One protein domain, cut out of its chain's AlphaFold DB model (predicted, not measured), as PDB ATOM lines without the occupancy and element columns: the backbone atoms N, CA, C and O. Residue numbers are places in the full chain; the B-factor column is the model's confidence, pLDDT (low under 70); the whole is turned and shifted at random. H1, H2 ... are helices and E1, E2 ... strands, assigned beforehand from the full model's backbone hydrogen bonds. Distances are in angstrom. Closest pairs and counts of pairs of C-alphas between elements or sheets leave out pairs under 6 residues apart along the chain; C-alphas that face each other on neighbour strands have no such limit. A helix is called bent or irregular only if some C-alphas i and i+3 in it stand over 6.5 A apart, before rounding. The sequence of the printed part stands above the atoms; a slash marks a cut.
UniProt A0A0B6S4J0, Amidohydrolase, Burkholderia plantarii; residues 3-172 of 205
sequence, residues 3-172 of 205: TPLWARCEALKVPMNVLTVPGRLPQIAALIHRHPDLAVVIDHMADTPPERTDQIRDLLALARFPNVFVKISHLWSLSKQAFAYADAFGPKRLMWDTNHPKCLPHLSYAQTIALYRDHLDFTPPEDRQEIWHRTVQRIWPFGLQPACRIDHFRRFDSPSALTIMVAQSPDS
ATOM      1  N   THR A   3     175.271 170.929 119.817       86.00
ATOM      2  CA  THR A   3     175.710 169.530 119.966       86.00
ATOM      3  C   THR A   3     175.495 168.664 118.714       86.00
ATOM      4  O   THR A   3     176.427 167.951 118.352       86.00
ATOM      5  N   PRO A   4     174.355 168.740 117.989       94.06
ATOM      6  CA  PRO A   4     174.175 167.941 116.774       94.06
ATOM      7  C   PRO A   4     175.190 168.266 115.670       94.06
ATOM      8  O   PRO A   4     175.639 167.365 114.969       94.06
ATOM      9  N   LEU A   5     175.590 169.538 115.536       95.19
ATOM     10  CA  LEU A   5     176.596 169.945 114.554       95.19
ATOM     11  C   LEU A   5     177.967 169.358 114.899       95.19
ATOM     12  O   LEU A   5     178.620 168.789 114.033       95.19
ATOM     13  N   TRP A   6     178.382 169.463 116.163       96.19
ATOM     14  CA  TRP A   6     179.664 168.930 116.629       96.19
ATOM     15  C   TRP A   6     179.745 167.412 116.445       96.19
ATOM     16  O   TRP A   6     180.706 166.925 115.858       96.19
ATOM     17  N   ALA A   7     178.690 166.689 116.832       95.94
ATOM     18  CA  ALA A   7     178.594 165.249 116.612       95.94
ATOM     19  C   ALA A   7     178.675 164.886 115.119       95.94
ATOM     20  O   ALA A   7     179.329 163.915 114.742       95.94
ATOM     21  N   ARG A   8     178.037 165.675 114.243       96.81
ATOM     22  CA  ARG A   8     178.089 165.428 112.798       96.81
ATOM     23  C   ARG A   8     179.470 165.714 112.208       96.81
ATOM     24  O   ARG A   8     179.927 164.932 111.380       96.81
ATOM     25  N   CYS A   9     180.123 166.794 112.631       96.31
ATOM     26  CA  CYS A   9     181.493 167.118 112.240       96.31
ATOM     27  C   CYS A   9     182.473 166.023 112.670       96.31
ATOM     28  O   CYS A   9     183.288 165.603 111.856       96.31
ATOM     29  N   GLU A  10     182.344 165.505 113.893       95.69
ATOM     30  CA  GLU A  10     183.166 164.398 114.393       95.69
ATOM     31  C   GLU A  10     182.958 163.128 113.561       95.69
ATOM     32  O   GLU A  10     183.914 162.580 113.013       95.69
ATOM     33  N   ALA A  11     181.699 162.722 113.357       96.25
ATOM     34  CA  ALA A  11     181.359 161.536 112.569       96.25
ATOM     35  C   ALA A  11     181.855 161.612 111.114       96.25
ATOM     36  O   ALA A  11     182.217 160.596 110.523       96.25
ATOM     37  N   LEU A  12     181.864 162.811 110.526       95.12
ATOM     38  CA  LEU A  12     182.338 163.049 109.161       95.12
ATOM     39  C   LEU A  12     183.828 163.402 109.078       95.12
ATOM     40  O   LEU A  12     184.329 163.592 107.972       95.12
ATOM     41  N   LYS A  13     184.531 163.505 110.214       92.50
ATOM     42  CA  LYS A  13     185.925 163.972 110.297       92.50
ATOM     43  C   LYS A  13     186.137 165.337 109.628       92.50
ATOM     44  O   LYS A  13     187.167 165.588 109.006       92.50
ATOM     45  N   VAL A  14     185.147 166.221 109.748       94.62
ATOM     46  CA  VAL A  14     185.217 167.604 109.267       94.62
ATOM     47  C   VAL A  14     185.701 168.483 110.422       94.62
ATOM     48  O   VAL A  14     184.988 168.575 111.423       94.62
ATOM     49  N   PRO A  15     186.868 169.146 110.313       95.75
ATOM     50  CA  PRO A  15     187.370 170.016 111.371       95.75
ATOM     51  C   PRO A  15     186.401 171.154 111.698       95.75
ATOM     52  O   PRO A  15     185.814 171.765 110.802       95.75
ATOM     53  N   MET A  16     186.272 171.473 112.982       96.31
ATOM     54  CA  MET A  16     185.428 172.559 113.472       96.31
ATOM     55  C   MET A  16     186.252 173.836 113.652       96.31
ATOM     56  O   MET A  16     187.034 173.934 114.594       96.31
ATOM     57  N   ASN A  17     186.057 174.829 112.779       96.12
ATOM     58  CA  ASN A  17     186.569 176.187 112.998       96.12
ATOM     59  C   ASN A  17     185.613 176.956 113.918       96.12
ATOM     60  O   ASN A  17     184.417 177.044 113.640       96.12
ATOM     61  N   VAL A  18     186.143 177.530 114.994       95.88
ATOM     62  CA  VAL A  18     185.381 178.254 116.012       95.88
ATOM     63  C   VAL A  18     185.890 179.688 116.098       95.88
ATOM     64  O   VAL A  18     186.933 179.955 116.691       95.88
ATOM     65  N   LEU A  19     185.102 180.616 115.558       94.50
ATOM     66  CA  LEU A  19     185.237 182.043 115.836       94.50
ATOM     67  C   LEU A  19     184.529 182.362 117.153       94.50
ATOM     68  O   LEU A  19     183.334 182.099 117.312       94.50
ATOM     69  N   THR A  20     185.267 182.885 118.125       93.00
ATOM     70  CA  THR A  20     184.734 183.139 119.463       93.00
ATOM     71  C   THR A  20     185.515 184.225 120.188       93.00
ATOM     72  O   THR A  20     186.510 184.720 119.677       93.00
ATOM     73  N   VAL A  21     185.043 184.575 121.382       90.88
ATOM     74  CA  VAL A  21     185.638 185.573 122.280       90.88
ATOM     75  C   VAL A  21     186.017 184.910 123.610       90.88
ATOM     76  O   VAL A  21     185.434 183.870 123.947       90.88
ATOM     77  N   PRO A  22     186.904 185.500 124.432       86.69
ATOM     78  CA  PRO A  22     187.503 184.794 125.566       86.69
ATOM     79  C   PRO A  22     186.478 184.260 126.577       86.69
ATOM     80  O   PRO A  22     186.527 183.096 126.963       86.69
ATOM     81  N   GLY A  23     185.444 185.047 126.904       88.75
ATOM     82  CA  GLY A  23     184.399 184.656 127.866       88.75
ATOM     83  C   GLY A  23     183.517 183.464 127.453       88.75
ATOM     84  O   GLY A  23     182.685 183.009 128.236       88.75
ATOM     85  N   ARG A  24     183.657 182.948 126.225       92.69
ATOM     86  CA  ARG A  24     182.930 181.763 125.734       92.69
ATOM     87  C   ARG A  24     183.779 180.493 125.742       92.69
ATOM     88  O   ARG A  24     183.218 179.402 125.629       92.69
ATOM     89  N   LEU A  25     185.093 180.601 125.934       93.75
ATOM     90  CA  LEU A  25     186.015 179.467 125.903       93.75
ATOM     91  C   LEU A  25     185.678 178.358 126.914       93.75
ATOM     92  O   LEU A  25     185.769 177.196 126.520       93.75
ATOM     93  N   PRO A  26     185.180 178.628 128.140       93.25
ATOM     94  CA  PRO A  26     184.732 177.557 129.037       93.25
ATOM     95  C   PRO A  26     183.575 176.718 128.467       93.25
ATOM     96  O   PRO A  26     183.528 175.501 128.642       93.25
ATOM     97  N   GLN A  27     182.655 177.348 127.730       93.62
ATOM     98  CA  GLN A  27     181.528 176.657 127.087       93.62
ATOM     99  C   GLN A  27     182.010 175.820 125.894       93.62
ATOM    100  O   GLN A  27     181.533 174.704 125.685       93.62
ATOM    101  N   ILE A  28     182.990 176.337 125.144       95.44
ATOM    102  CA  ILE A  28     183.646 175.617 124.046       95.44
ATOM    103  C   ILE A  28     184.480 174.444 124.578       95.44
ATOM    104  O   ILE A  28     184.400 173.351 124.027       95.44
ATOM    105  N   ALA A  29     185.190 174.605 125.696       95.75
ATOM    106  CA  ALA A  29     185.928 173.528 126.357       95.75
ATOM    107  C   ALA A  29     185.022 172.344 126.722       95.75
ATOM    108  O   ALA A  29     185.414 171.192 126.549       95.75
ATOM    109  N   ALA A  30     183.796 172.612 127.182       95.75
ATOM    110  CA  ALA A  30     182.821 171.564 127.473       95.75
ATOM    111  C   ALA A  30     182.361 170.814 126.208       95.75
ATOM    112  O   ALA A  30     182.043 169.629 126.288       95.75
ATOM    113  N   LEU A  31     182.310 171.482 125.050       96.06
ATOM    114  CA  LEU A  31     182.036 170.840 123.761       96.06
ATOM    115  C   LEU A  31     183.231 170.004 123.291       96.06
ATOM    116  O   LEU A  31     183.038 168.836 122.973       96.06
ATOM    117  N   ILE A  32     184.449 170.555 123.336       97.19
ATOM    118  CA  ILE A  32     185.694 169.847 122.989       97.19
ATOM    119  C   ILE A  32     185.840 168.570 123.821       97.19
ATOM    120  O   ILE A  32     186.135 167.510 123.285       97.19
ATOM    121  N   HIS A  33     185.569 168.646 125.126       96.38
ATOM    122  CA  HIS A  33     185.670 167.493 126.019       96.38
ATOM    123  C   HIS A  33     184.715 166.346 125.650       96.38
ATOM    124  O   HIS A  33     185.048 165.187 125.869       96.38
ATOM    125  N   ARG A  34     183.540 166.652 125.082       96.38
ATOM    126  CA  ARG A  34     182.575 165.636 124.624       96.38
ATOM    127  C   ARG A  34     182.900 165.054 123.248       96.38
ATOM    128  O   ARG A  34     182.299 164.048 122.895       96.38
ATOM    129  N   HIS A  35     183.801 165.687 122.500       96.81
ATOM    130  CA  HIS A  35     184.173 165.315 121.137       96.81
ATOM    131  C   HIS A  35     185.706 165.238 121.007       96.81
ATOM    132  O   HIS A  35     186.315 166.087 120.343       96.81
ATOM    133  N   PRO A  36     186.364 164.293 121.709       96.75
ATOM    134  CA  PRO A  36     187.824 164.210 121.758       96.75
ATOM    135  C   PRO A  36     188.462 163.862 120.404       96.75
ATOM    136  O   PRO A  36     189.635 164.178 120.201       96.75
ATOM    137  N   ASP A  37     187.704 163.270 119.474       96.06
ATOM    138  CA  ASP A  37     188.198 162.862 118.153       96.06
ATOM    139  C   ASP A  37     187.978 163.943 117.079       96.06
ATOM    140  O   ASP A  37     188.536 163.874 115.979       96.06
ATOM    141  N   LEU A  38     187.191 164.979 117.384       96.81
ATOM    142  CA  LEU A  38     186.982 166.121 116.501       96.81
ATOM    143  C   LEU A  38     188.181 167.073 116.549       96.81
ATOM    144  O   LEU A  38     188.490 167.638 117.595       96.81
ATOM    145  N   ALA A  39     188.809 167.341 115.404       97.69
ATOM    146  CA  ALA A  39     189.768 168.440 115.292       97.69
ATOM    147  C   ALA A  39     189.044 169.789 115.441       97.69
ATOM    148  O   ALA A  39     188.124 170.092 114.676       97.69
ATOM    149  N   VAL A  40     189.473 170.607 116.403       97.81
ATOM    150  CA  VAL A  40     188.883 171.922 116.689       97.81
ATOM    151  C   VAL A  40     189.934 173.000 116.503       97.81
ATOM    152  O   VAL A  40     191.027 172.914 117.052       97.81
ATOM    153  N   VAL A  41     189.600 174.037 115.746       97.94
ATOM    154  CA  VAL A  41     190.494 175.154 115.457       97.94
ATOM    155  C   VAL A  41     189.873 176.437 115.987       97.94
ATOM    156  O   VAL A  41     188.761 176.794 115.611       97.94
ATOM    157  N   ILE A  42     190.582 177.112 116.885       96.94
ATOM    158  CA  ILE A  42     190.171 178.395 117.452       96.94
ATOM    159  C   ILE A  42     190.682 179.515 116.545       96.94
ATOM    160  O   ILE A  42     191.895 179.657 116.356       96.94
ATOM    161  N   ASP A  43     189.767 180.304 115.987       94.81
ATOM    162  CA  ASP A  43     190.106 181.414 115.093       94.81
ATOM    163  C   ASP A  43     190.624 182.617 115.887       94.81
ATOM    164  O   ASP A  43     190.140 182.903 116.983       94.81
ATOM    165  N   HIS A  44     191.615 183.315 115.325       92.12
ATOM    166  CA  HIS A  44     192.140 184.597 115.816       92.12
ATOM    167  C   HIS A  44     192.516 184.606 117.308       92.12
ATOM    168  O   HIS A  44     192.319 185.599 118.003       92.12
ATOM    169  N   MET A  45     193.012 183.478 117.829       91.81
ATOM    170  CA  MET A  45     193.262 183.279 119.266       91.81
ATOM    171  C   MET A  45     192.056 183.660 120.153       91.81
ATOM    172  O   MET A  45     192.225 184.183 121.255       91.81
ATOM    173  N   ALA A  46     190.836 183.419 119.664       91.88
ATOM    174  CA  ALA A  46     189.572 183.818 120.283       91.88
ATOM    175  C   ALA A  46     189.462 185.323 120.579       91.88
ATOM    176  O   ALA A  46     188.892 185.698 121.601       91.88
ATOM    177  N   ASP A  47     190.069 186.168 119.738       88.12
ATOM    178  CA  ASP A  47     190.171 187.621 119.925       88.12
ATOM    179  C   ASP A  47     190.685 188.001 121.324       88.12
ATOM    180  O   ASP A  47     190.289 189.008 121.917       88.12
ATOM    181  N   THR A  48     191.562 187.161 121.883       84.75
ATOM    182  CA  THR A  48     192.096 187.370 123.223       84.75
ATOM    183  C   THR A  48     193.165 188.461 123.197       84.75
ATOM    184  O   THR A  48     194.200 188.268 122.552       84.75
ATOM    185  N   PRO A  49     192.980 189.582 123.916       74.94
ATOM    186  CA  PRO A  49     193.995 190.618 124.008       74.94
ATOM    187  C   PRO A  49     195.184 190.074 124.803       74.94
ATOM    188  O   PRO A  49     194.986 189.556 125.909       74.94
ATOM    189  N   PRO A  50     196.419 190.182 124.295       68.62
ATOM    190  CA  PRO A  50     197.572 189.591 124.962       68.62
ATOM    191  C   PRO A  50     197.868 190.279 126.316       68.62
ATOM    192  O   PRO A  50     198.338 189.628 127.248       68.62
ATOM    193  N   GLU A  51     197.474 191.548 126.494       71.62
ATOM    194  CA  GLU A  51     197.581 192.292 127.759       71.62
ATOM    195  C   GLU A  51     196.590 191.845 128.850       71.62
ATOM    196  O   GLU A  51     196.745 192.208 130.019       71.62
ATOM    197  N   ARG A  52     195.564 191.062 128.498       76.00
ATOM    198  CA  ARG A  52     194.531 190.588 129.427       76.00
ATOM    199  C   ARG A  52     194.841 189.171 129.892       76.00
ATOM    200  O   ARG A  52     194.353 188.183 129.345       76.00
ATOM    201  N   THR A  53     195.647 189.084 130.947       75.00
ATOM    202  CA  THR A  53     196.109 187.816 131.544       75.00
ATOM    203  C   THR A  53     194.977 186.910 132.036       75.00
ATOM    204  O   THR A  53     195.127 185.688 132.056       75.00
ATOM    205  N   ASP A  54     193.832 187.478 132.414       76.25
ATOM    206  CA  ASP A  54     192.623 186.735 132.764       76.25
ATOM    207  C   ASP A  54     191.999 186.045 131.544       76.25
ATOM    208  O   ASP A  54     191.604 184.886 131.626       76.25
ATOM    209  N   GLN A  55     191.974 186.729 130.402       79.12
ATOM    210  CA  GLN A  55     191.361 186.237 129.170       79.12
ATOM    211  C   GLN A  55     192.256 185.223 128.453       79.12
ATOM    212  O   GLN A  55     191.769 184.203 127.966       79.12
ATOM    213  N   ILE A  56     193.577 185.449 128.442       85.81
ATOM    214  CA  ILE A  56     194.528 184.506 127.834       85.81
ATOM    215  C   ILE A  56     194.550 183.172 128.575       85.81
ATOM    216  O   ILE A  56     194.727 182.133 127.944       85.81
ATOM    217  N   ARG A  57     194.294 183.166 129.888       88.25
ATOM    218  CA  ARG A  57     194.258 181.940 130.694       88.25
ATOM    219  C   ARG A  57     193.280 180.912 130.136       88.25
ATOM    220  O   ARG A  57     193.640 179.740 130.054       88.25
ATOM    221  N   ASP A  58     192.085 181.332 129.734       90.50
ATOM    222  CA  ASP A  58     191.073 180.413 129.211       90.50
ATOM    223  C   ASP A  58     191.493 179.808 127.867       90.50
ATOM    224  O   ASP A  58     191.266 178.620 127.628       90.50
ATOM    225  N   LEU A  59     192.177 180.586 127.019       92.69
ATOM    226  CA  LEU A  59     192.760 180.085 125.774       92.69
ATOM    227  C   LEU A  59     193.878 179.077 126.059       92.69
ATOM    228  O   LEU A  59     193.871 177.978 125.508       92.69
ATOM    229  N   LEU A  60     194.815 179.420 126.945       93.25
ATOM    230  CA  LEU A  60     195.919 178.536 127.330       93.25
ATOM    231  C   LEU A  60     195.407 177.245 127.975       93.25
ATOM    232  O   LEU A  60     195.959 176.174 127.740       93.25
ATOM    233  N   ALA A  61     194.311 177.314 128.730       94.19
ATOM    234  CA  ALA A  61     193.696 176.150 129.347       94.19
ATOM    235  C   ALA A  61     193.192 175.129 128.313       94.19
ATOM    236  O   ALA A  61     193.092 173.944 128.649       94.19
ATOM    237  N   LEU A  62     192.901 175.542 127.071       96.56
ATOM    238  CA  LEU A  62     192.550 174.621 125.988       96.56
ATOM    239  C   LEU A  62     193.742 173.793 125.494       96.56
ATOM    240  O   LEU A  62     193.526 172.747 124.888       96.56
ATOM    241  N   ALA A  63     194.983 174.184 125.797       96.69
ATOM    242  CA  ALA A  63     196.173 173.442 125.385       96.69
ATOM    243  C   ALA A  63     196.242 172.021 125.975       96.69
ATOM    244  O   ALA A  63     196.964 171.182 125.435       96.69
ATOM    245  N   ARG A  64     195.459 171.721 127.022       96.75
ATOM    246  CA  ARG A  64     195.279 170.358 127.554       96.75
ATOM    247  C   ARG A  64     194.608 169.396 126.570       96.75
ATOM    248  O   ARG A  64     194.719 168.187 126.735       96.75
ATOM    249  N   PHE A  65     193.882 169.921 125.584       97.94
ATOM    250  CA  PHE A  65     193.200 169.127 124.572       97.94
ATOM    251  C   PHE A  65     194.127 168.950 123.357       97.94
ATOM    252  O   PHE A  65     194.476 169.938 122.698       97.94
ATOM    253  N   PRO A  66     194.564 167.719 123.038       97.12
ATOM    254  CA  PRO A  66     195.506 167.482 121.943       97.12
ATOM    255  C   PRO A  66     194.884 167.723 120.558       97.12
ATOM    256  O   PRO A  66     195.607 168.010 119.607       97.12
ATOM    257  N   ASN A  67     193.554 167.652 120.456       97.19
ATOM    258  CA  ASN A  67     192.762 167.896 119.250       97.19
ATOM    259  C   ASN A  67     192.431 169.383 119.008       97.19
ATOM    260  O   ASN A  67     191.697 169.692 118.067       97.19
ATOM    261  N   VAL A  68     192.959 170.301 119.830       98.12
ATOM    262  CA  VAL A  68     192.752 171.749 119.677       98.12
ATOM    263  C   VAL A  68     193.949 172.416 119.014       98.12
ATOM    264  O   VAL A  68     195.094 172.257 119.439       98.12
ATOM    265  N   PHE A  69     193.650 173.228 118.008       97.94
ATOM    266  CA  PHE A  69     194.585 174.028 117.234       97.94
ATOM    267  C   PHE A  69     194.189 175.503 117.305       97.94
ATOM    268  O   PHE A  69     193.032 175.831 117.570       97.94
ATOM    269  N   VAL A  70     195.132 176.404 117.043       96.06
ATOM    270  CA  VAL A  70     194.889 177.852 117.097       96.06
ATOM    271  C   VAL A  70     195.391 178.518 115.822       96.06
ATOM    272  O   VAL A  70     196.530 178.293 115.399       96.06
ATOM    273  N   LYS A  71     194.546 179.361 115.221       94.81
ATOM    274  CA  LYS A  71     194.976 180.306 114.190       94.81
ATOM    275  C   LYS A  71     195.591 181.522 114.853       94.81
ATOM    276  O   LYS A  71     194.942 182.202 115.648       94.81
ATOM    277  N   ILE A  72     196.843 181.777 114.508       90.56
ATOM    278  CA  ILE A  72     197.538 183.002 114.849       90.56
ATOM    279  C   ILE A  72     197.229 184.014 113.757       90.56
ATOM    280  O   ILE A  72     197.556 183.806 112.586       90.56
ATOM    281  N   SER A  73     196.613 185.103 114.187       85.94
ATOM    282  CA  SER A  73     196.157 186.209 113.357       85.94
ATOM    283  C   SER A  73     196.675 187.515 113.941       85.94
ATOM    284  O   SER A  73     197.127 187.561 115.085       85.94
ATOM    285  N   HIS A  74     196.594 188.601 113.173       78.38
ATOM    286  CA  HIS A  74     196.831 189.948 113.696       78.38
ATOM    287  C   HIS A  74     198.177 190.145 114.416       78.38
ATOM    288  O   HIS A  74     198.260 190.962 115.331       78.38
ATOM    289  N   LEU A  75     199.248 189.454 114.000       76.44
ATOM    290  CA  LEU A  75     200.560 189.496 114.671       76.44
ATOM    291  C   LEU A  75     201.119 190.913 114.888       76.44
ATOM    292  O   LEU A  75     201.897 191.138 115.813       76.44
ATOM    293  N   TRP A  76     200.696 191.890 114.080       72.94
ATOM    294  CA  TRP A  76     201.039 193.301 114.270       72.94
ATOM    295  C   TRP A  76     200.615 193.835 115.645       72.94
ATOM    296  O   TRP A  76     201.345 194.625 116.242       72.94
ATOM    297  N   SER A  77     199.482 193.365 116.171       68.56
ATOM    298  CA  SER A  77     198.983 193.701 117.510       68.56
ATOM    299  C   SER A  77     199.750 192.996 118.637       68.56
ATOM    300  O   SER A  77     199.792 193.498 119.755       68.56
ATOM    301  N   LEU A  78     200.424 191.882 118.331       61.53
ATOM    302  CA  LEU A  78     201.076 191.000 119.308       61.53
ATOM    303  C   LEU A  78     202.587 191.233 119.442       61.53
ATOM    304  O   LEU A  78     203.205 190.752 120.385       61.53
ATOM    305  N   SER A  79     203.186 191.981 118.512       57.50
ATOM    306  CA  SER A  79     204.641 192.182 118.363       57.50
ATOM    307  C   SER A  79     205.400 192.689 119.601       57.50
ATOM    308  O   SER A  79     206.630 192.681 119.603       57.50
ATOM    309  N   LYS A  80     204.701 193.142 120.646       56.25
ATOM    310  CA  LYS A  80     205.291 193.714 121.866       56.25
ATOM    311  C   LYS A  80     205.305 192.764 123.067       56.25
ATOM    312  O   LYS A  80     205.772 193.176 124.125       56.25
ATOM    313  N   GLN A  81     204.764 191.550 122.954       60.66
ATOM    314  CA  GLN A  81     204.505 190.694 124.117       60.66
ATOM    315  C   GLN A  81     205.037 189.269 123.940       60.66
ATOM    316  O   GLN A  81     205.246 188.796 122.825       60.66
ATOM    317  N   ALA A  82     205.273 188.589 125.066       59.91
ATOM    318  CA  ALA A  82     205.628 187.176 125.073       59.91
ATOM    319  C   ALA A  82     204.455 186.337 124.540       59.91
ATOM    320  O   ALA A  82     203.304 186.514 124.940       59.91
ATOM    321  N   PHE A  83     204.754 185.408 123.635       72.44
ATOM    322  CA  PHE A  83     203.755 184.599 122.947       72.44
ATOM    323  C   PHE A  83     203.358 183.377 123.787       72.44
ATOM    324  O   PHE A  83     203.668 182.249 123.427       72.44
ATOM    325  N   ALA A  84     202.651 183.583 124.903       78.81
ATOM    326  CA  ALA A  84     202.317 182.510 125.856       78.81
ATOM    327  C   ALA A  84     201.566 181.316 125.224       78.81
ATOM    328  O   ALA A  84     201.715 180.172 125.651       78.81
ATOM    329  N   TYR A  85     200.774 181.559 124.176       81.12
ATOM    330  CA  TYR A  85     200.107 180.492 123.427       81.12
ATOM    331  C   TYR A  85     201.085 179.656 122.592       81.12
ATOM    332  O   TYR A  85     200.812 178.485 122.341       81.12
ATOM    333  N   ALA A  86     202.221 180.214 122.167       84.88
ATOM    334  CA  ALA A  86     203.219 179.461 121.424       84.88
ATOM    335  C   ALA A  86     203.840 178.369 122.296       84.88
ATOM    336  O   ALA A  86     203.912 177.223 121.859       84.88
ATOM    337  N   ASP A  87     204.172 178.704 123.543       86.25
ATOM    338  CA  ASP A  87     204.707 177.746 124.513       86.25
ATOM    339  C   ASP A  87     203.661 176.689 124.896       86.25
ATOM    340  O   ASP A  87     203.964 175.499 124.962       86.25
ATOM    341  N   ALA A  88     202.404 177.099 125.102       91.81
ATOM    342  CA  ALA A  88     201.341 176.181 125.511       91.81
ATOM    343  C   ALA A  88     200.921 175.206 124.399       91.81
ATOM    344  O   ALA A  88     200.727 174.015 124.649       91.81
ATOM    345  N   PHE A  89     200.752 175.691 123.165       94.00
ATOM    346  CA  PHE A  89     200.277 174.865 122.053       94.00
ATOM    347  C   PHE A  89     201.416 174.158 121.315       94.00
ATOM    348  O   PHE A  89     201.251 173.010 120.890       94.00
ATOM    349  N   GLY A  90     202.572 174.804 121.195       93.06
ATOM    350  CA  GLY A  90     203.674 174.353 120.358       93.06
ATOM    351  C   GLY A  90     203.381 174.502 118.856       93.06
ATOM    352  O   GLY A  90     202.225 174.566 118.426       93.06
ATOM    353  N   PRO A  91     204.421 174.504 118.009       93.81
ATOM    354  CA  PRO A  91     204.312 174.845 116.586       93.81
ATOM    355  C   PRO A  91     203.390 173.904 115.796       93.81
ATOM    356  O   PRO A  91     202.696 174.334 114.878       93.81
ATOM    357  N   LYS A  92     203.293 172.631 116.201       95.81
ATOM    358  CA  LYS A  92     202.445 171.608 115.558       95.81
ATOM    359  C   LYS A  92     200.943 171.810 115.756       95.81
ATOM    360  O   LYS A  92     200.165 171.083 115.128       95.81
ATOM    361  N   ARG A  93     200.542 172.723 116.647       96.44
ATOM    362  CA  ARG A  93     199.139 173.070 116.920       96.44
ATOM    363  C   ARG A  93     198.788 174.511 116.553       96.44
ATOM    364  O   ARG A  93     197.667 174.955 116.783       96.44
ATOM    365  N   LEU A  94     199.734 175.221 115.950       94.88
ATOM    366  CA  LEU A  94     199.563 176.586 115.488       94.88
ATOM    367  C   LEU A  94     199.517 176.602 113.964       94.88
ATOM    368  O   LEU A  94     200.190 175.821 113.292       94.88
ATOM    369  N   MET A  95     198.719 177.509 113.421       93.69
ATOM    370  CA  MET A  95     198.709 177.835 112.000       93.69
ATOM    371  C   MET A  95     198.504 179.336 111.842       93.69
ATOM    372  O   MET A  95     197.955 179.975 112.733       93.69
ATOM    373  N   TRP A  96     198.950 179.907 110.736       91.62
ATOM    374  CA  TRP A  96     198.799 181.338 110.490       91.62
ATOM    375  C   TRP A  96     197.639 181.641 109.544       91.62
ATOM    376  O   TRP A  96     197.273 180.816 108.705       91.62
ATOM    377  N   ASP A  97     197.112 182.858 109.638       90.12
ATOM    378  CA  ASP A  97     196.299 183.449 108.583       90.12
ATOM    379  C   ASP A  97     196.615 184.940 108.381       90.12
ATOM    380  O   ASP A  97     197.264 185.605 109.195       90.12
ATOM    381  N   THR A  98     196.161 185.478 107.249       87.81
ATOM    382  CA  THR A  98     196.279 186.912 106.950       87.81
ATOM    383  C   THR A  98     195.157 187.740 107.566       87.81
ATOM    384  O   THR A  98     195.291 188.956 107.667       87.81
ATOM    385  N   ASN A  99     194.035 187.104 107.905       88.75
ATOM    386  CA  ASN A  99     192.737 187.732 108.134       88.75
ATOM    387  C   ASN A  99     192.376 188.818 107.094       88.75
ATOM    388  O   ASN A  99     191.926 189.917 107.420       88.75
ATOM    389  N   HIS A 100     192.636 188.558 105.812       88.38
ATOM    390  CA  HIS A 100     192.212 189.451 104.736       88.38
ATOM    391  C   HIS A 100     190.684 189.368 104.530       88.38
ATOM    392  O   HIS A 100     190.143 188.264 104.558       88.38
ATOM    393  N   PRO A 101     189.966 190.485 104.284       91.00
ATOM    394  CA  PRO A 101     190.444 191.865 104.134       91.00
ATOM    395  C   PRO A 101     190.512 192.670 105.443       91.00
ATOM    396  O   PRO A 101     190.875 193.845 105.416       91.00
ATOM    397  N   LYS A 102     190.188 192.074 106.599       85.69
ATOM    398  CA  LYS A 102     190.200 192.755 107.908       85.69
ATOM    399  C   LYS A 102     191.576 193.299 108.306       85.69
ATOM    400  O   LYS A 102     191.639 194.237 109.092       85.69
ATOM    401  N   CYS A 103     192.662 192.758 107.759       83.31
ATOM    402  CA  CYS A 103     194.021 193.247 107.990       83.31
ATOM    403  C   CYS A 103     194.341 194.609 107.354       83.31
ATOM    404  O   CYS A 103     195.230 195.302 107.849       83.31
ATOM    405  N   LEU A 104     193.622 195.008 106.294       87.81
ATOM    406  CA  LEU A 104     193.978 196.151 105.441       87.81
ATOM    407  C   LEU A 104     194.126 197.504 106.162       87.81
ATOM    408  O   LEU A 104     195.000 198.270 105.760       87.81
ATOM    409  N   PRO A 105     193.360 197.821 107.227       89.69
ATOM    410  CA  PRO A 105     193.580 199.045 108.002       89.69
ATOM    411  C   PRO A 105     194.926 199.099 108.743       89.69
ATOM    412  O   PRO A 105     195.332 200.170 109.186       89.69
ATOM    413  N   HIS A 106     195.606 197.962 108.913       86.25
ATOM    414  CA  HIS A 106     196.850 197.858 109.676       86.25
ATOM    415  C   HIS A 106     198.059 197.571 108.791       86.25
ATOM    416  O   HIS A 106     199.110 198.180 108.977       86.25
ATOM    417  N   LEU A 107     197.918 196.633 107.854       85.81
ATOM    418  CA  LEU A 107     198.974 196.188 106.953       85.81
ATOM    419  C   LEU A 107     198.384 195.848 105.584       85.81
ATOM    420  O   LEU A 107     197.288 195.297 105.477       85.81
ATOM    421  N   SER A 108     199.155 196.083 104.525       89.50
ATOM    422  CA  SER A 108     198.837 195.519 103.216       89.50
ATOM    423  C   SER A 108     198.910 193.988 103.254       89.50
ATOM    424  O   SER A 108     199.543 193.387 104.131       89.50
ATOM    425  N   TYR A 109     198.296 193.331 102.268       86.94
ATOM    426  CA  TYR A 109     198.392 191.877 102.136       86.94
ATOM    427  C   TYR A 109     199.859 191.416 102.090       86.94
ATOM    428  O   TYR A 109     200.266 190.576 102.886       86.94
ATOM    429  N   ALA A 110     200.686 192.042 101.243       88.75
ATOM    430  CA  ALA A 110     202.111 191.724 101.122       88.75
ATOM    431  C   ALA A 110     202.886 191.932 102.436       88.75
ATOM    432  O   ALA A 110     203.728 191.108 102.791       88.75
ATOM    433  N   GLN A 111     202.577 192.996 103.184       87.75
ATOM    434  CA  GLN A 111     203.173 193.237 104.501       87.75
ATOM    435  C   GLN A 111     202.762 192.168 105.516       87.75
ATOM    436  O   GLN A 111     203.595 191.712 106.294       87.75
ATOM    437  N   THR A 112     201.503 191.729 105.480       87.06
ATOM    438  CA  THR A 112     201.016 190.643 106.338       87.06
ATOM    439  C   THR A 112     201.768 189.346 106.038       87.06
ATOM    440  O   THR A 112     202.283 188.719 106.955       87.06
ATOM    441  N   ILE A 113     201.930 188.980 104.762       89.56
ATOM    442  CA  ILE A 113     202.728 187.808 104.357       89.56
ATOM    443  C   ILE A 113     204.178 187.909 104.857       89.56
ATOM    444  O   ILE A 113     204.707 186.946 105.413       89.56
ATOM    445  N   ALA A 114     204.823 189.068 104.685       88.44
ATOM    446  CA  ALA A 114     206.194 189.286 105.143       88.44
ATOM    447  C   ALA A 114     206.325 189.138 106.667       88.44
ATOM    448  O   ALA A 114     207.296 188.554 107.139       88.44
ATOM    449  N   LEU A 115     205.322 189.582 107.432       85.88
ATOM    450  CA  LEU A 115     205.294 189.440 108.886       85.88
ATOM    451  C   LEU A 115     205.382 187.968 109.322       85.88
ATOM    452  O   LEU A 115     206.240 187.617 110.124       85.88
ATOM    453  N   TYR A 116     204.562 187.086 108.749       87.25
ATOM    454  CA  TYR A 116     204.595 185.653 109.085       87.25
ATOM    455  C   TYR A 116     205.796 184.906 108.507       87.25
ATOM    456  O   TYR A 116     206.183 183.858 109.024       87.25
ATOM    457  N   ARG A 117     206.398 185.406 107.428       87.00
ATOM    458  CA  ARG A 117     207.612 184.810 106.862       87.00
ATOM    459  C   ARG A 117     208.842 185.143 107.703       87.00
ATOM    460  O   ARG A 117     209.641 184.263 108.018       87.00
ATOM    461  N   ASP A 118     208.991 186.419 108.045       84.19
ATOM    462  CA  ASP A 118     210.254 186.967 108.531       84.19
ATOM    463  C   ASP A 118     210.270 187.165 110.056       84.19
ATOM    464  O   ASP A 118     211.353 187.194 110.634       84.19
ATOM    465  N   HIS A 119     209.101 187.240 110.712       81.88
ATOM    466  CA  HIS A 119     208.966 187.643 112.121       81.88
ATOM    467  C   HIS A 119     208.238 186.619 113.017       81.88
ATOM    468  O   HIS A 119     207.615 186.980 114.015       81.88
ATOM    469  N   LEU A 120     208.342 185.320 112.707       83.88
ATOM    470  CA  LEU A 120     207.984 184.233 113.636       83.88
ATOM    471  C   LEU A 120     209.136 183.952 114.615       83.88
ATOM    472  O   LEU A 120     209.702 182.859 114.642       83.88
ATOM    473  N   ASP A 121     209.524 184.960 115.392       80.06
ATOM    474  CA  ASP A 121     210.719 184.901 116.249       80.06
ATOM    475  C   ASP A 121     210.543 183.996 117.480       80.06
ATOM    476  O   ASP A 121     211.525 183.548 118.066       80.06
ATOM    477  N   PHE A 122     209.300 183.672 117.841       81.38
ATOM    478  CA  PHE A 122     208.967 182.743 118.925       81.38
ATOM    479  C   PHE A 122     209.041 181.266 118.518       81.38
ATOM    480  O   PHE A 122     208.864 180.392 119.358       81.38
ATOM    481  N   THR A 123     209.245 180.971 117.229       84.12
ATOM    482  CA  THR A 123     209.335 179.599 116.713       84.12
ATOM    483  C   THR A 123     210.699 179.384 116.054       84.12
ATOM    484  O   THR A 123     211.064 180.164 115.161       84.12
ATOM    485  N   PRO A 124     211.445 178.333 116.445       86.31
ATOM    486  CA  PRO A 124     212.689 177.964 115.782       86.31
ATOM    487  C   PRO A 124     212.494 177.802 114.263       86.31
ATOM    488  O   PRO A 124     211.432 177.337 113.839       86.31
ATOM    489  N   PRO A 125     213.463 178.194 113.416       86.00
ATOM    490  CA  PRO A 125     213.327 178.127 111.958       86.00
ATOM    491  C   PRO A 125     212.852 176.770 111.415       86.00
ATOM    492  O   PRO A 125     212.043 176.734 110.489       86.00
ATOM    493  N   GLU A 126     213.316 175.675 112.013       86.62
ATOM    494  CA  GLU A 126     212.959 174.293 111.688       86.62
ATOM    495  C   GLU A 126     211.471 173.980 111.902       86.62
ATOM    496  O   GLU A 126     210.881 173.207 111.145       86.62
ATOM    497  N   ASP A 127     210.842 174.647 112.869       90.25
ATOM    498  CA  ASP A 127     209.454 174.426 113.263       90.25
ATOM    499  C   ASP A 127     208.477 175.371 112.549       90.25
ATOM    500  O   ASP A 127     207.264 175.151 112.563       90.25
ATOM    501  N   ARG A 128     208.971 176.406 111.853       90.19
ATOM    502  CA  ARG A 128     208.116 177.372 111.134       90.19
ATOM    503  C   ARG A 128     207.263 176.715 110.051       90.19
ATOM    504  O   ARG A 128     206.157 177.180 109.787       90.19
ATOM    505  N   GLN A 129     207.735 175.615 109.462       91.31
ATOM    506  CA  GLN A 129     206.970 174.844 108.477       91.31
ATOM    507  C   GLN A 129     205.682 174.250 109.065       91.31
ATOM    508  O   GLN A 129     204.682 174.126 108.352       91.31
ATOM    509  N   GLU A 130     205.671 173.928 110.366       93.25
ATOM    510  CA  GLU A 130     204.452 173.491 111.051       93.25
ATOM    511  C   GLU A 130     203.388 174.583 111.009       93.25
ATOM    512  O   GLU A 130     202.265 174.328 110.569       93.25
ATOM    513  N   ILE A 131     203.775 175.813 111.353       92.31
ATOM    514  CA  ILE A 131     202.878 176.968 111.346       92.31
ATOM    515  C   ILE A 131     202.459 177.315 109.918       92.31
ATOM    516  O   ILE A 131     201.275 177.523 109.666       92.31
ATOM    517  N   TRP A 132     203.408 177.362 108.980       90.94
ATOM    518  CA  TRP A 132     203.167 177.822 107.615       90.94
ATOM    519  C   TRP A 132     202.223 176.938 106.810       90.94
ATOM    520  O   TRP A 132     201.418 177.474 106.047       90.94
ATOM    521  N   HIS A 133     202.342 175.612 106.932       88.12
ATOM    522  CA  HIS A 133     201.565 174.708 106.085       88.12
ATOM    523  C   HIS A 133     201.317 173.306 106.656       88.12
ATOM    524  O   HIS A 133     200.248 172.751 106.400       88.12
ATOM    525  N   ARG A 134     202.238 172.691 107.415       91.00
ATOM    526  CA  ARG A 134     202.068 171.268 107.777       91.00
ATOM    527  C   ARG A 134     200.892 171.050 108.725       91.00
ATOM    528  O   ARG A 134     200.174 170.065 108.569       91.00
ATOM    529  N   THR A 135     200.655 171.963 109.672       93.81
ATOM    530  CA  THR A 135     199.503 171.871 110.580       93.81
ATOM    531  C   THR A 135     198.188 171.944 109.804       93.81
ATOM    532  O   THR A 135     197.343 171.064 109.959       93.81
ATOM    533  N   VAL A 136     198.020 172.928 108.910       92.44
ATOM    534  CA  VAL A 136     196.776 173.063 108.126       92.44
ATOM    535  C   VAL A 136     196.570 171.881 107.170       92.44
ATOM    536  O   VAL A 136     195.452 171.399 107.049       92.44
ATOM    537  N   GLN A 137     197.640 171.344 106.570       90.12
ATOM    538  CA  GLN A 137     197.583 170.159 105.701       90.12
ATOM    539  C   GLN A 137     197.193 168.877 106.455       90.12
ATOM    540  O   GLN A 137     196.548 168.006 105.877       90.12
ATOM    541  N   ARG A 138     197.579 168.750 107.734       90.12
ATOM    542  CA  ARG A 138     197.157 167.628 108.592       90.12
ATOM    543  C   ARG A 138     195.671 167.697 108.941       90.12
ATOM    544  O   ARG A 138     195.031 166.657 109.028       90.12
ATOM    545  N   ILE A 139     195.143 168.901 109.158       91.75
ATOM    546  CA  ILE A 139     193.760 169.107 109.612       91.75
ATOM    547  C   ILE A 139     192.785 169.089 108.435       91.75
ATOM    548  O   ILE A 139     191.749 168.436 108.501       91.75
ATOM    549  N   TRP A 140     193.131 169.771 107.344       89.25
ATOM    550  CA  TRP A 140     192.363 169.777 106.106       89.25
ATOM    551  C   TRP A 140     193.139 169.032 105.023       89.25
ATOM    552  O   TRP A 140     193.987 169.625 104.351       89.25
ATOM    553  N   PRO A 141     192.855 167.735 104.813       75.25
ATOM    554  CA  PRO A 141     193.428 166.992 103.706       75.25
ATOM    555  C   PRO A 141     192.785 167.489 102.406       75.25
ATOM    556  O   PRO A 141     191.827 166.920 101.897       75.25
ATOM    557  N   PHE A 142     193.329 168.573 101.858       71.75
ATOM    558  CA  PHE A 142     192.870 169.251 100.640       71.75
ATOM    559  C   PHE A 142     192.987 168.398  99.358       71.75
ATOM    560  O   PHE A 142     192.844 168.923  98.258       71.75
ATOM    561  N   GLY A 143     193.314 167.105  99.465       68.94
ATOM    562  CA  GLY A 143     193.570 166.238  98.312       68.94
ATOM    563  C   GLY A 143     194.685 166.764  97.400       68.94
ATOM    564  O   GLY A 143     194.689 166.453  96.212       68.94
ATOM    565  N   LEU A 144     195.601 167.593  97.928       59.84
ATOM    566  CA  LEU A 144     196.639 168.229  97.117       59.84
ATOM    567  C   LEU A 144     197.503 167.150  96.486       59.84
ATOM    568  O   LEU A 144     198.068 166.298  97.183       59.84
ATOM    569  N   GLN A 145     197.645 167.230  95.164       55.66
ATOM    570  CA  GLN A 145     198.658 166.459  94.466       55.66
ATOM    571  C   GLN A 145     200.029 166.726  95.105       55.66
ATOM    572  O   GLN A 145     200.262 167.843  95.577       55.66
ATOM    573  N   PRO A 146     200.958 165.753  95.106       59.91
ATOM    574  CA  PRO A 146     202.285 165.931  95.695       59.91
ATOM    575  C   PRO A 146     202.992 167.219  95.240       59.91
ATOM    576  O   PRO A 146     203.598 167.890  96.061       59.91
ATOM    577  N   ALA A 147     202.819 167.628  93.978       56.91
ATOM    578  CA  ALA A 147     203.387 168.859  93.419       56.91
ATOM    579  C   ALA A 147     202.739 170.171  93.921       56.91
ATOM    580  O   ALA A 147     203.315 171.242  93.753       56.91
ATOM    581  N   CYS A 148     201.540 170.106  94.505       51.44
ATOM    582  CA  CYS A 148     200.813 171.247  95.071       51.44
ATOM    583  C   CYS A 148     200.949 171.309  96.602       51.44
ATOM    584  O   CYS A 148     200.401 172.204  97.249       51.44
ATOM    585  N   ARG A 149     201.696 170.375  97.212       58.94
ATOM    586  CA  ARG A 149     202.072 170.531  98.614       58.94
ATOM    587  C   ARG A 149     202.935 171.778  98.730       58.94
ATOM    588  O   ARG A 149     203.954 171.943  98.068       58.94
ATOM    589  N   ILE A 150     202.475 172.694  99.571       59.09
ATOM    590  CA  ILE A 150     203.297 173.801 100.028       59.09
ATOM    591  C   ILE A 150     204.394 173.141 100.847       59.09
ATOM    592  O   ILE A 150     204.128 172.717 101.961       59.09
ATOM    593  N   ASP A 151     205.572 172.960 100.263       56.16
ATOM    594  CA  ASP A 151     206.706 172.376 100.980       56.16
ATOM    595  C   ASP A 151     207.534 173.467 101.665       56.16
ATOM    596  O   ASP A 151     208.248 173.198 102.625       56.16
ATOM    597  N   HIS A 152     207.481 174.693 101.134       55.03
ATOM    598  CA  HIS A 152     208.276 175.834 101.576       55.03
ATOM    599  C   HIS A 152     207.484 177.133 101.396       55.03
ATOM    600  O   HIS A 152     206.861 177.358 100.355       55.03
ATOM    601  N   PHE A 153     207.575 178.035 102.374       55.59
ATOM    602  CA  PHE A 153     207.128 179.421 102.234       55.59
ATOM    603  C   PHE A 153     208.139 180.164 101.352       55.59
ATOM    604  O   PHE A 153     209.129 180.710 101.841       55.59
ATOM    605  N   ARG A 154     207.977 180.084 100.025       52.69
ATOM    606  CA  ARG A 154     208.973 180.639  99.096       52.69
ATOM    607  C   ARG A 154     209.149 182.144  99.325       52.69
ATOM    608  O   ARG A 154     208.175 182.894  99.432       52.69
ATOM    609  N   ARG A 155     210.404 182.604  99.317       42.41
ATOM    610  CA  ARG A 155     210.693 183.986  98.931       42.41
ATOM    611  C   ARG A 155     210.247 184.144  97.481       42.41
ATOM    612  O   ARG A 155     210.637 183.366  96.616       42.41
ATOM    613  N   PHE A 156     209.408 185.134  97.214       37.66
ATOM    614  CA  PHE A 156     209.216 185.605  95.851       37.66
ATOM    615  C   PHE A 156     210.451 186.446  95.500       37.66
ATOM    616  O   PHE A 156     210.464 187.648  95.737       37.66
ATOM    617  N   ASP A 157     211.512 185.805  95.004       29.05
ATOM    618  CA  ASP A 157     212.794 186.444  94.646       29.05
ATOM    619  C   ASP A 157     212.733 187.208  93.304       29.05
ATOM    620  O   ASP A 157     213.690 187.237  92.537       29.05
ATOM    621  N   SER A 158     211.604 187.852  92.994       29.91
ATOM    622  CA  SER A 158     211.493 188.727  91.825       29.91
ATOM    623  C   SER A 158     211.009 190.116  92.240       29.91
ATOM    624  O   SER A 158     209.862 190.247  92.679       29.91
ATOM    625  N   PRO A 159     211.824 191.172  92.038       32.31
ATOM    626  CA  PRO A 159     211.368 192.560  92.135       32.31
ATOM    627  C   PRO A 159     210.179 192.847  91.204       32.31
ATOM    628  O   PRO A 159     209.381 193.738  91.475       32.31
ATOM    629  N   SER A 160     210.025 192.058  90.139       28.42
ATOM    630  CA  SER A 160     209.002 192.217  89.103       28.42
ATOM    631  C   SER A 160     207.653 191.590  89.471       28.42
ATOM    632  O   SER A 160     206.637 191.945  88.882       28.42
ATOM    633  N   ALA A 161     207.594 190.702  90.470       28.53
ATOM    634  CA  ALA A 161     206.319 190.222  91.017       28.53
ATOM    635  C   ALA A 161     205.675 191.251  91.971       28.53
ATOM    636  O   ALA A 161     204.468 191.211  92.202       28.53
ATOM    637  N   LEU A 162     206.458 192.224  92.458       27.73
ATOM    638  CA  LEU A 162     205.937 193.420  93.126       27.73
ATOM    639  C   LEU A 162     205.200 194.353  92.141       27.73
ATOM    640  O   LEU A 162     204.328 195.116  92.552       27.73
ATOM    641  N   THR A 163     205.490 194.257  90.838       24.62
ATOM    642  CA  THR A 163     204.936 195.130  89.788       24.62
ATOM    643  C   THR A 163     203.503 194.774  89.366       24.62
ATOM    644  O   THR A 163     202.873 195.568  88.678       24.62
ATOM    645  N   ILE A 164     202.917 193.659  89.826       27.12
ATOM    646  CA  ILE A 164     201.494 193.346  89.554       27.12
ATOM    647  C   ILE A 164     200.555 193.761  90.710       27.12
ATOM    648  O   ILE A 164     199.341 193.761  90.540       27.12
ATOM    649  N   MET A 165     201.061 194.226  91.862       28.17
ATOM    650  CA  MET A 165     200.198 194.729  92.954       28.17
ATOM    651  C   MET A 165     200.764 195.931  93.729       28.17
ATOM    652  O   MET A 165     200.457 196.124  94.904       28.17
ATOM    653  N   VAL A 166     201.562 196.781  93.081       27.20
ATOM    654  CA  VAL A 166     201.904 198.114  93.606       27.20
ATOM    655  C   VAL A 166     201.733 199.149  92.498       27.20
ATOM    656  O   VAL A 166     202.686 199.683  91.944       27.20
ATOM    657  N   ALA A 167     200.480 199.445  92.183       23.80
ATOM    658  CA  ALA A 167     200.097 200.754  91.691       23.80
ATOM    659  C   ALA A 167     198.986 201.241  92.623       23.80
ATOM    660  O   ALA A 167     197.992 200.544  92.800       23.80
ATOM    661  N   GLN A 168     199.174 202.430  93.197       27.45
ATOM    662  CA  GLN A 168     198.256 203.156  94.088       27.45
ATOM    663  C   GLN A 168     198.356 202.855  95.596       27.45
ATOM    664  O   GLN A 168     197.474 202.238  96.178       27.45
ATOM    665  N   SER A 169     199.369 203.409  96.275       29.56
ATOM    666  CA  SER A 169     199.102 204.173  97.512       29.56
ATOM    667  C   SER A 169     200.316 205.028  97.938       29.56
ATOM    668  O   SER A 169     201.431 204.507  97.882       29.56
ATOM    669  N   PRO A 170     200.164 206.304  98.364       27.16
ATOM    670  CA  PRO A 170     201.278 207.254  98.475       27.16
ATOM    671  C   PRO A 170     201.903 207.438  99.875       27.16
ATOM    672  O   PRO A 170     202.697 208.360 100.029       27.16
ATOM    673  N   ASP A 171     201.606 206.631 100.903       37.66
ATOM    674  CA  ASP A 171     202.063 206.939 102.283       37.66
ATOM    675  C   ASP A 171     202.999 205.868 102.890       37.66
ATOM    676  O   ASP A 171     202.649 205.104 103.790       37.66
ATOM    677  N   SER A 172     204.237 205.803 102.383       36.56
ATOM    678  CA  SER A 172     205.308 204.881 102.814       36.56
ATOM    679  C   SER A 172     206.091 205.343 104.062       36.56
ATOM    680  O   SER A 172     206.909 204.593 104.601       36.56
TER     681      SER A 172
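What this domain is: This is residues 3 to 172 of the 205 residues of the protein "Amidohydrolase" of Burkholderia plantarii (UniProt A0A0B6S4J0). A small parallel sheet, E1 to E4, stands between a row of three helices running side by side, H2, H4 and H6, and the longest helix, H8, which crosses over E3 and E4. H1 sits out beyond E1, H5 and H7 lie off the sheet, and a tail without named elements, residues 140 to 172, trails away, with 142 to 148, 156 to 161 and 167 to 172 sticking out. The 170 printed residues hold, in order, H1 E1 H2 E2 H3 H4 E3 H5 H6 E4 H7 H8, mixed helices and strands, with the sheet in the order E1 E2 E3 E4. The whole is compact, with a radius of gyration of the C-alphas of 17.3 A and spans of 51 by 42 by 29 A.

Where its parts are: Find C-alpha 3 at (175.710, 169.530, 119.966), where H1, residues 3 to 11, begins and runs 12.3 A. Next come E1, 16 to 18; H2, 22 to 34, 19.8 A; E2, 40 to 42; H3, 43 to 47; and H4, 53 to 64, 17.9 A. Go on to E3, 68 to 72, 13.1 A; H5, 75 to 78; H6, 84 to 89; E4, 94 to 96; and H7, 109 to 118, 14.3 A. H8, 125 to 139, runs 21.7 A to C-alpha 139 at (193.760, 169.107, 109.612). H2 and H8 are irregular: C-alphas 23 and 26 are 7.2 A apart, 132 and 135 7.6 A.

How they stand to each other: Look between E1 and E2 for N 18 and O 41 at 2.8 A, between E2 and E3 for N 69 and O 40 at 2.8 A, and between E3 and E4 for N 72 and O 95 at 2.8 A, each within hydrogen-bond range. E1 H2 E2, E2 H3 H4 E3 and E3 H5 H6 E4 are strand-helix-strand units, parallel neighbour strands joined through helices, with right-handed crossovers. H3 and H8 are on opposite faces; the closest C-alphas of E4 and H8, Met 95 and Ile 131, are 4.3 A apart. H1, H2, H4 and H6 only graze the sheet. H2 touches H4, closest C-alphas Pro 22 and Gln 55 at 5.5 A, at a shallow tilt of 14 degrees. H5 and H7 only just touch, with 3 pairs of C-alphas within 8 A. Every O i to N i+4 pair is within hydrogen-bond range in H1, H6 and H7, against 6 of 9 in H2, 0 of 1 in H3, 3 of 8 in H4 and 5 of 11 in H8, while O i to N i+3 pairs within range number 2 of 2 in H3, 6 of 9 in H4 and 7 of 12 in H8; H5 is too short for an i+4 pair.

The domain as a whole: The farthest C-alphas, Arg 34 and Pro 170, are 52.6 A apart. The printed part has no cut, and the link from E4 to H7 is long, 12 residues. Confidence is under 70 at residue 50, residues 77 to 82 and 143 to 172.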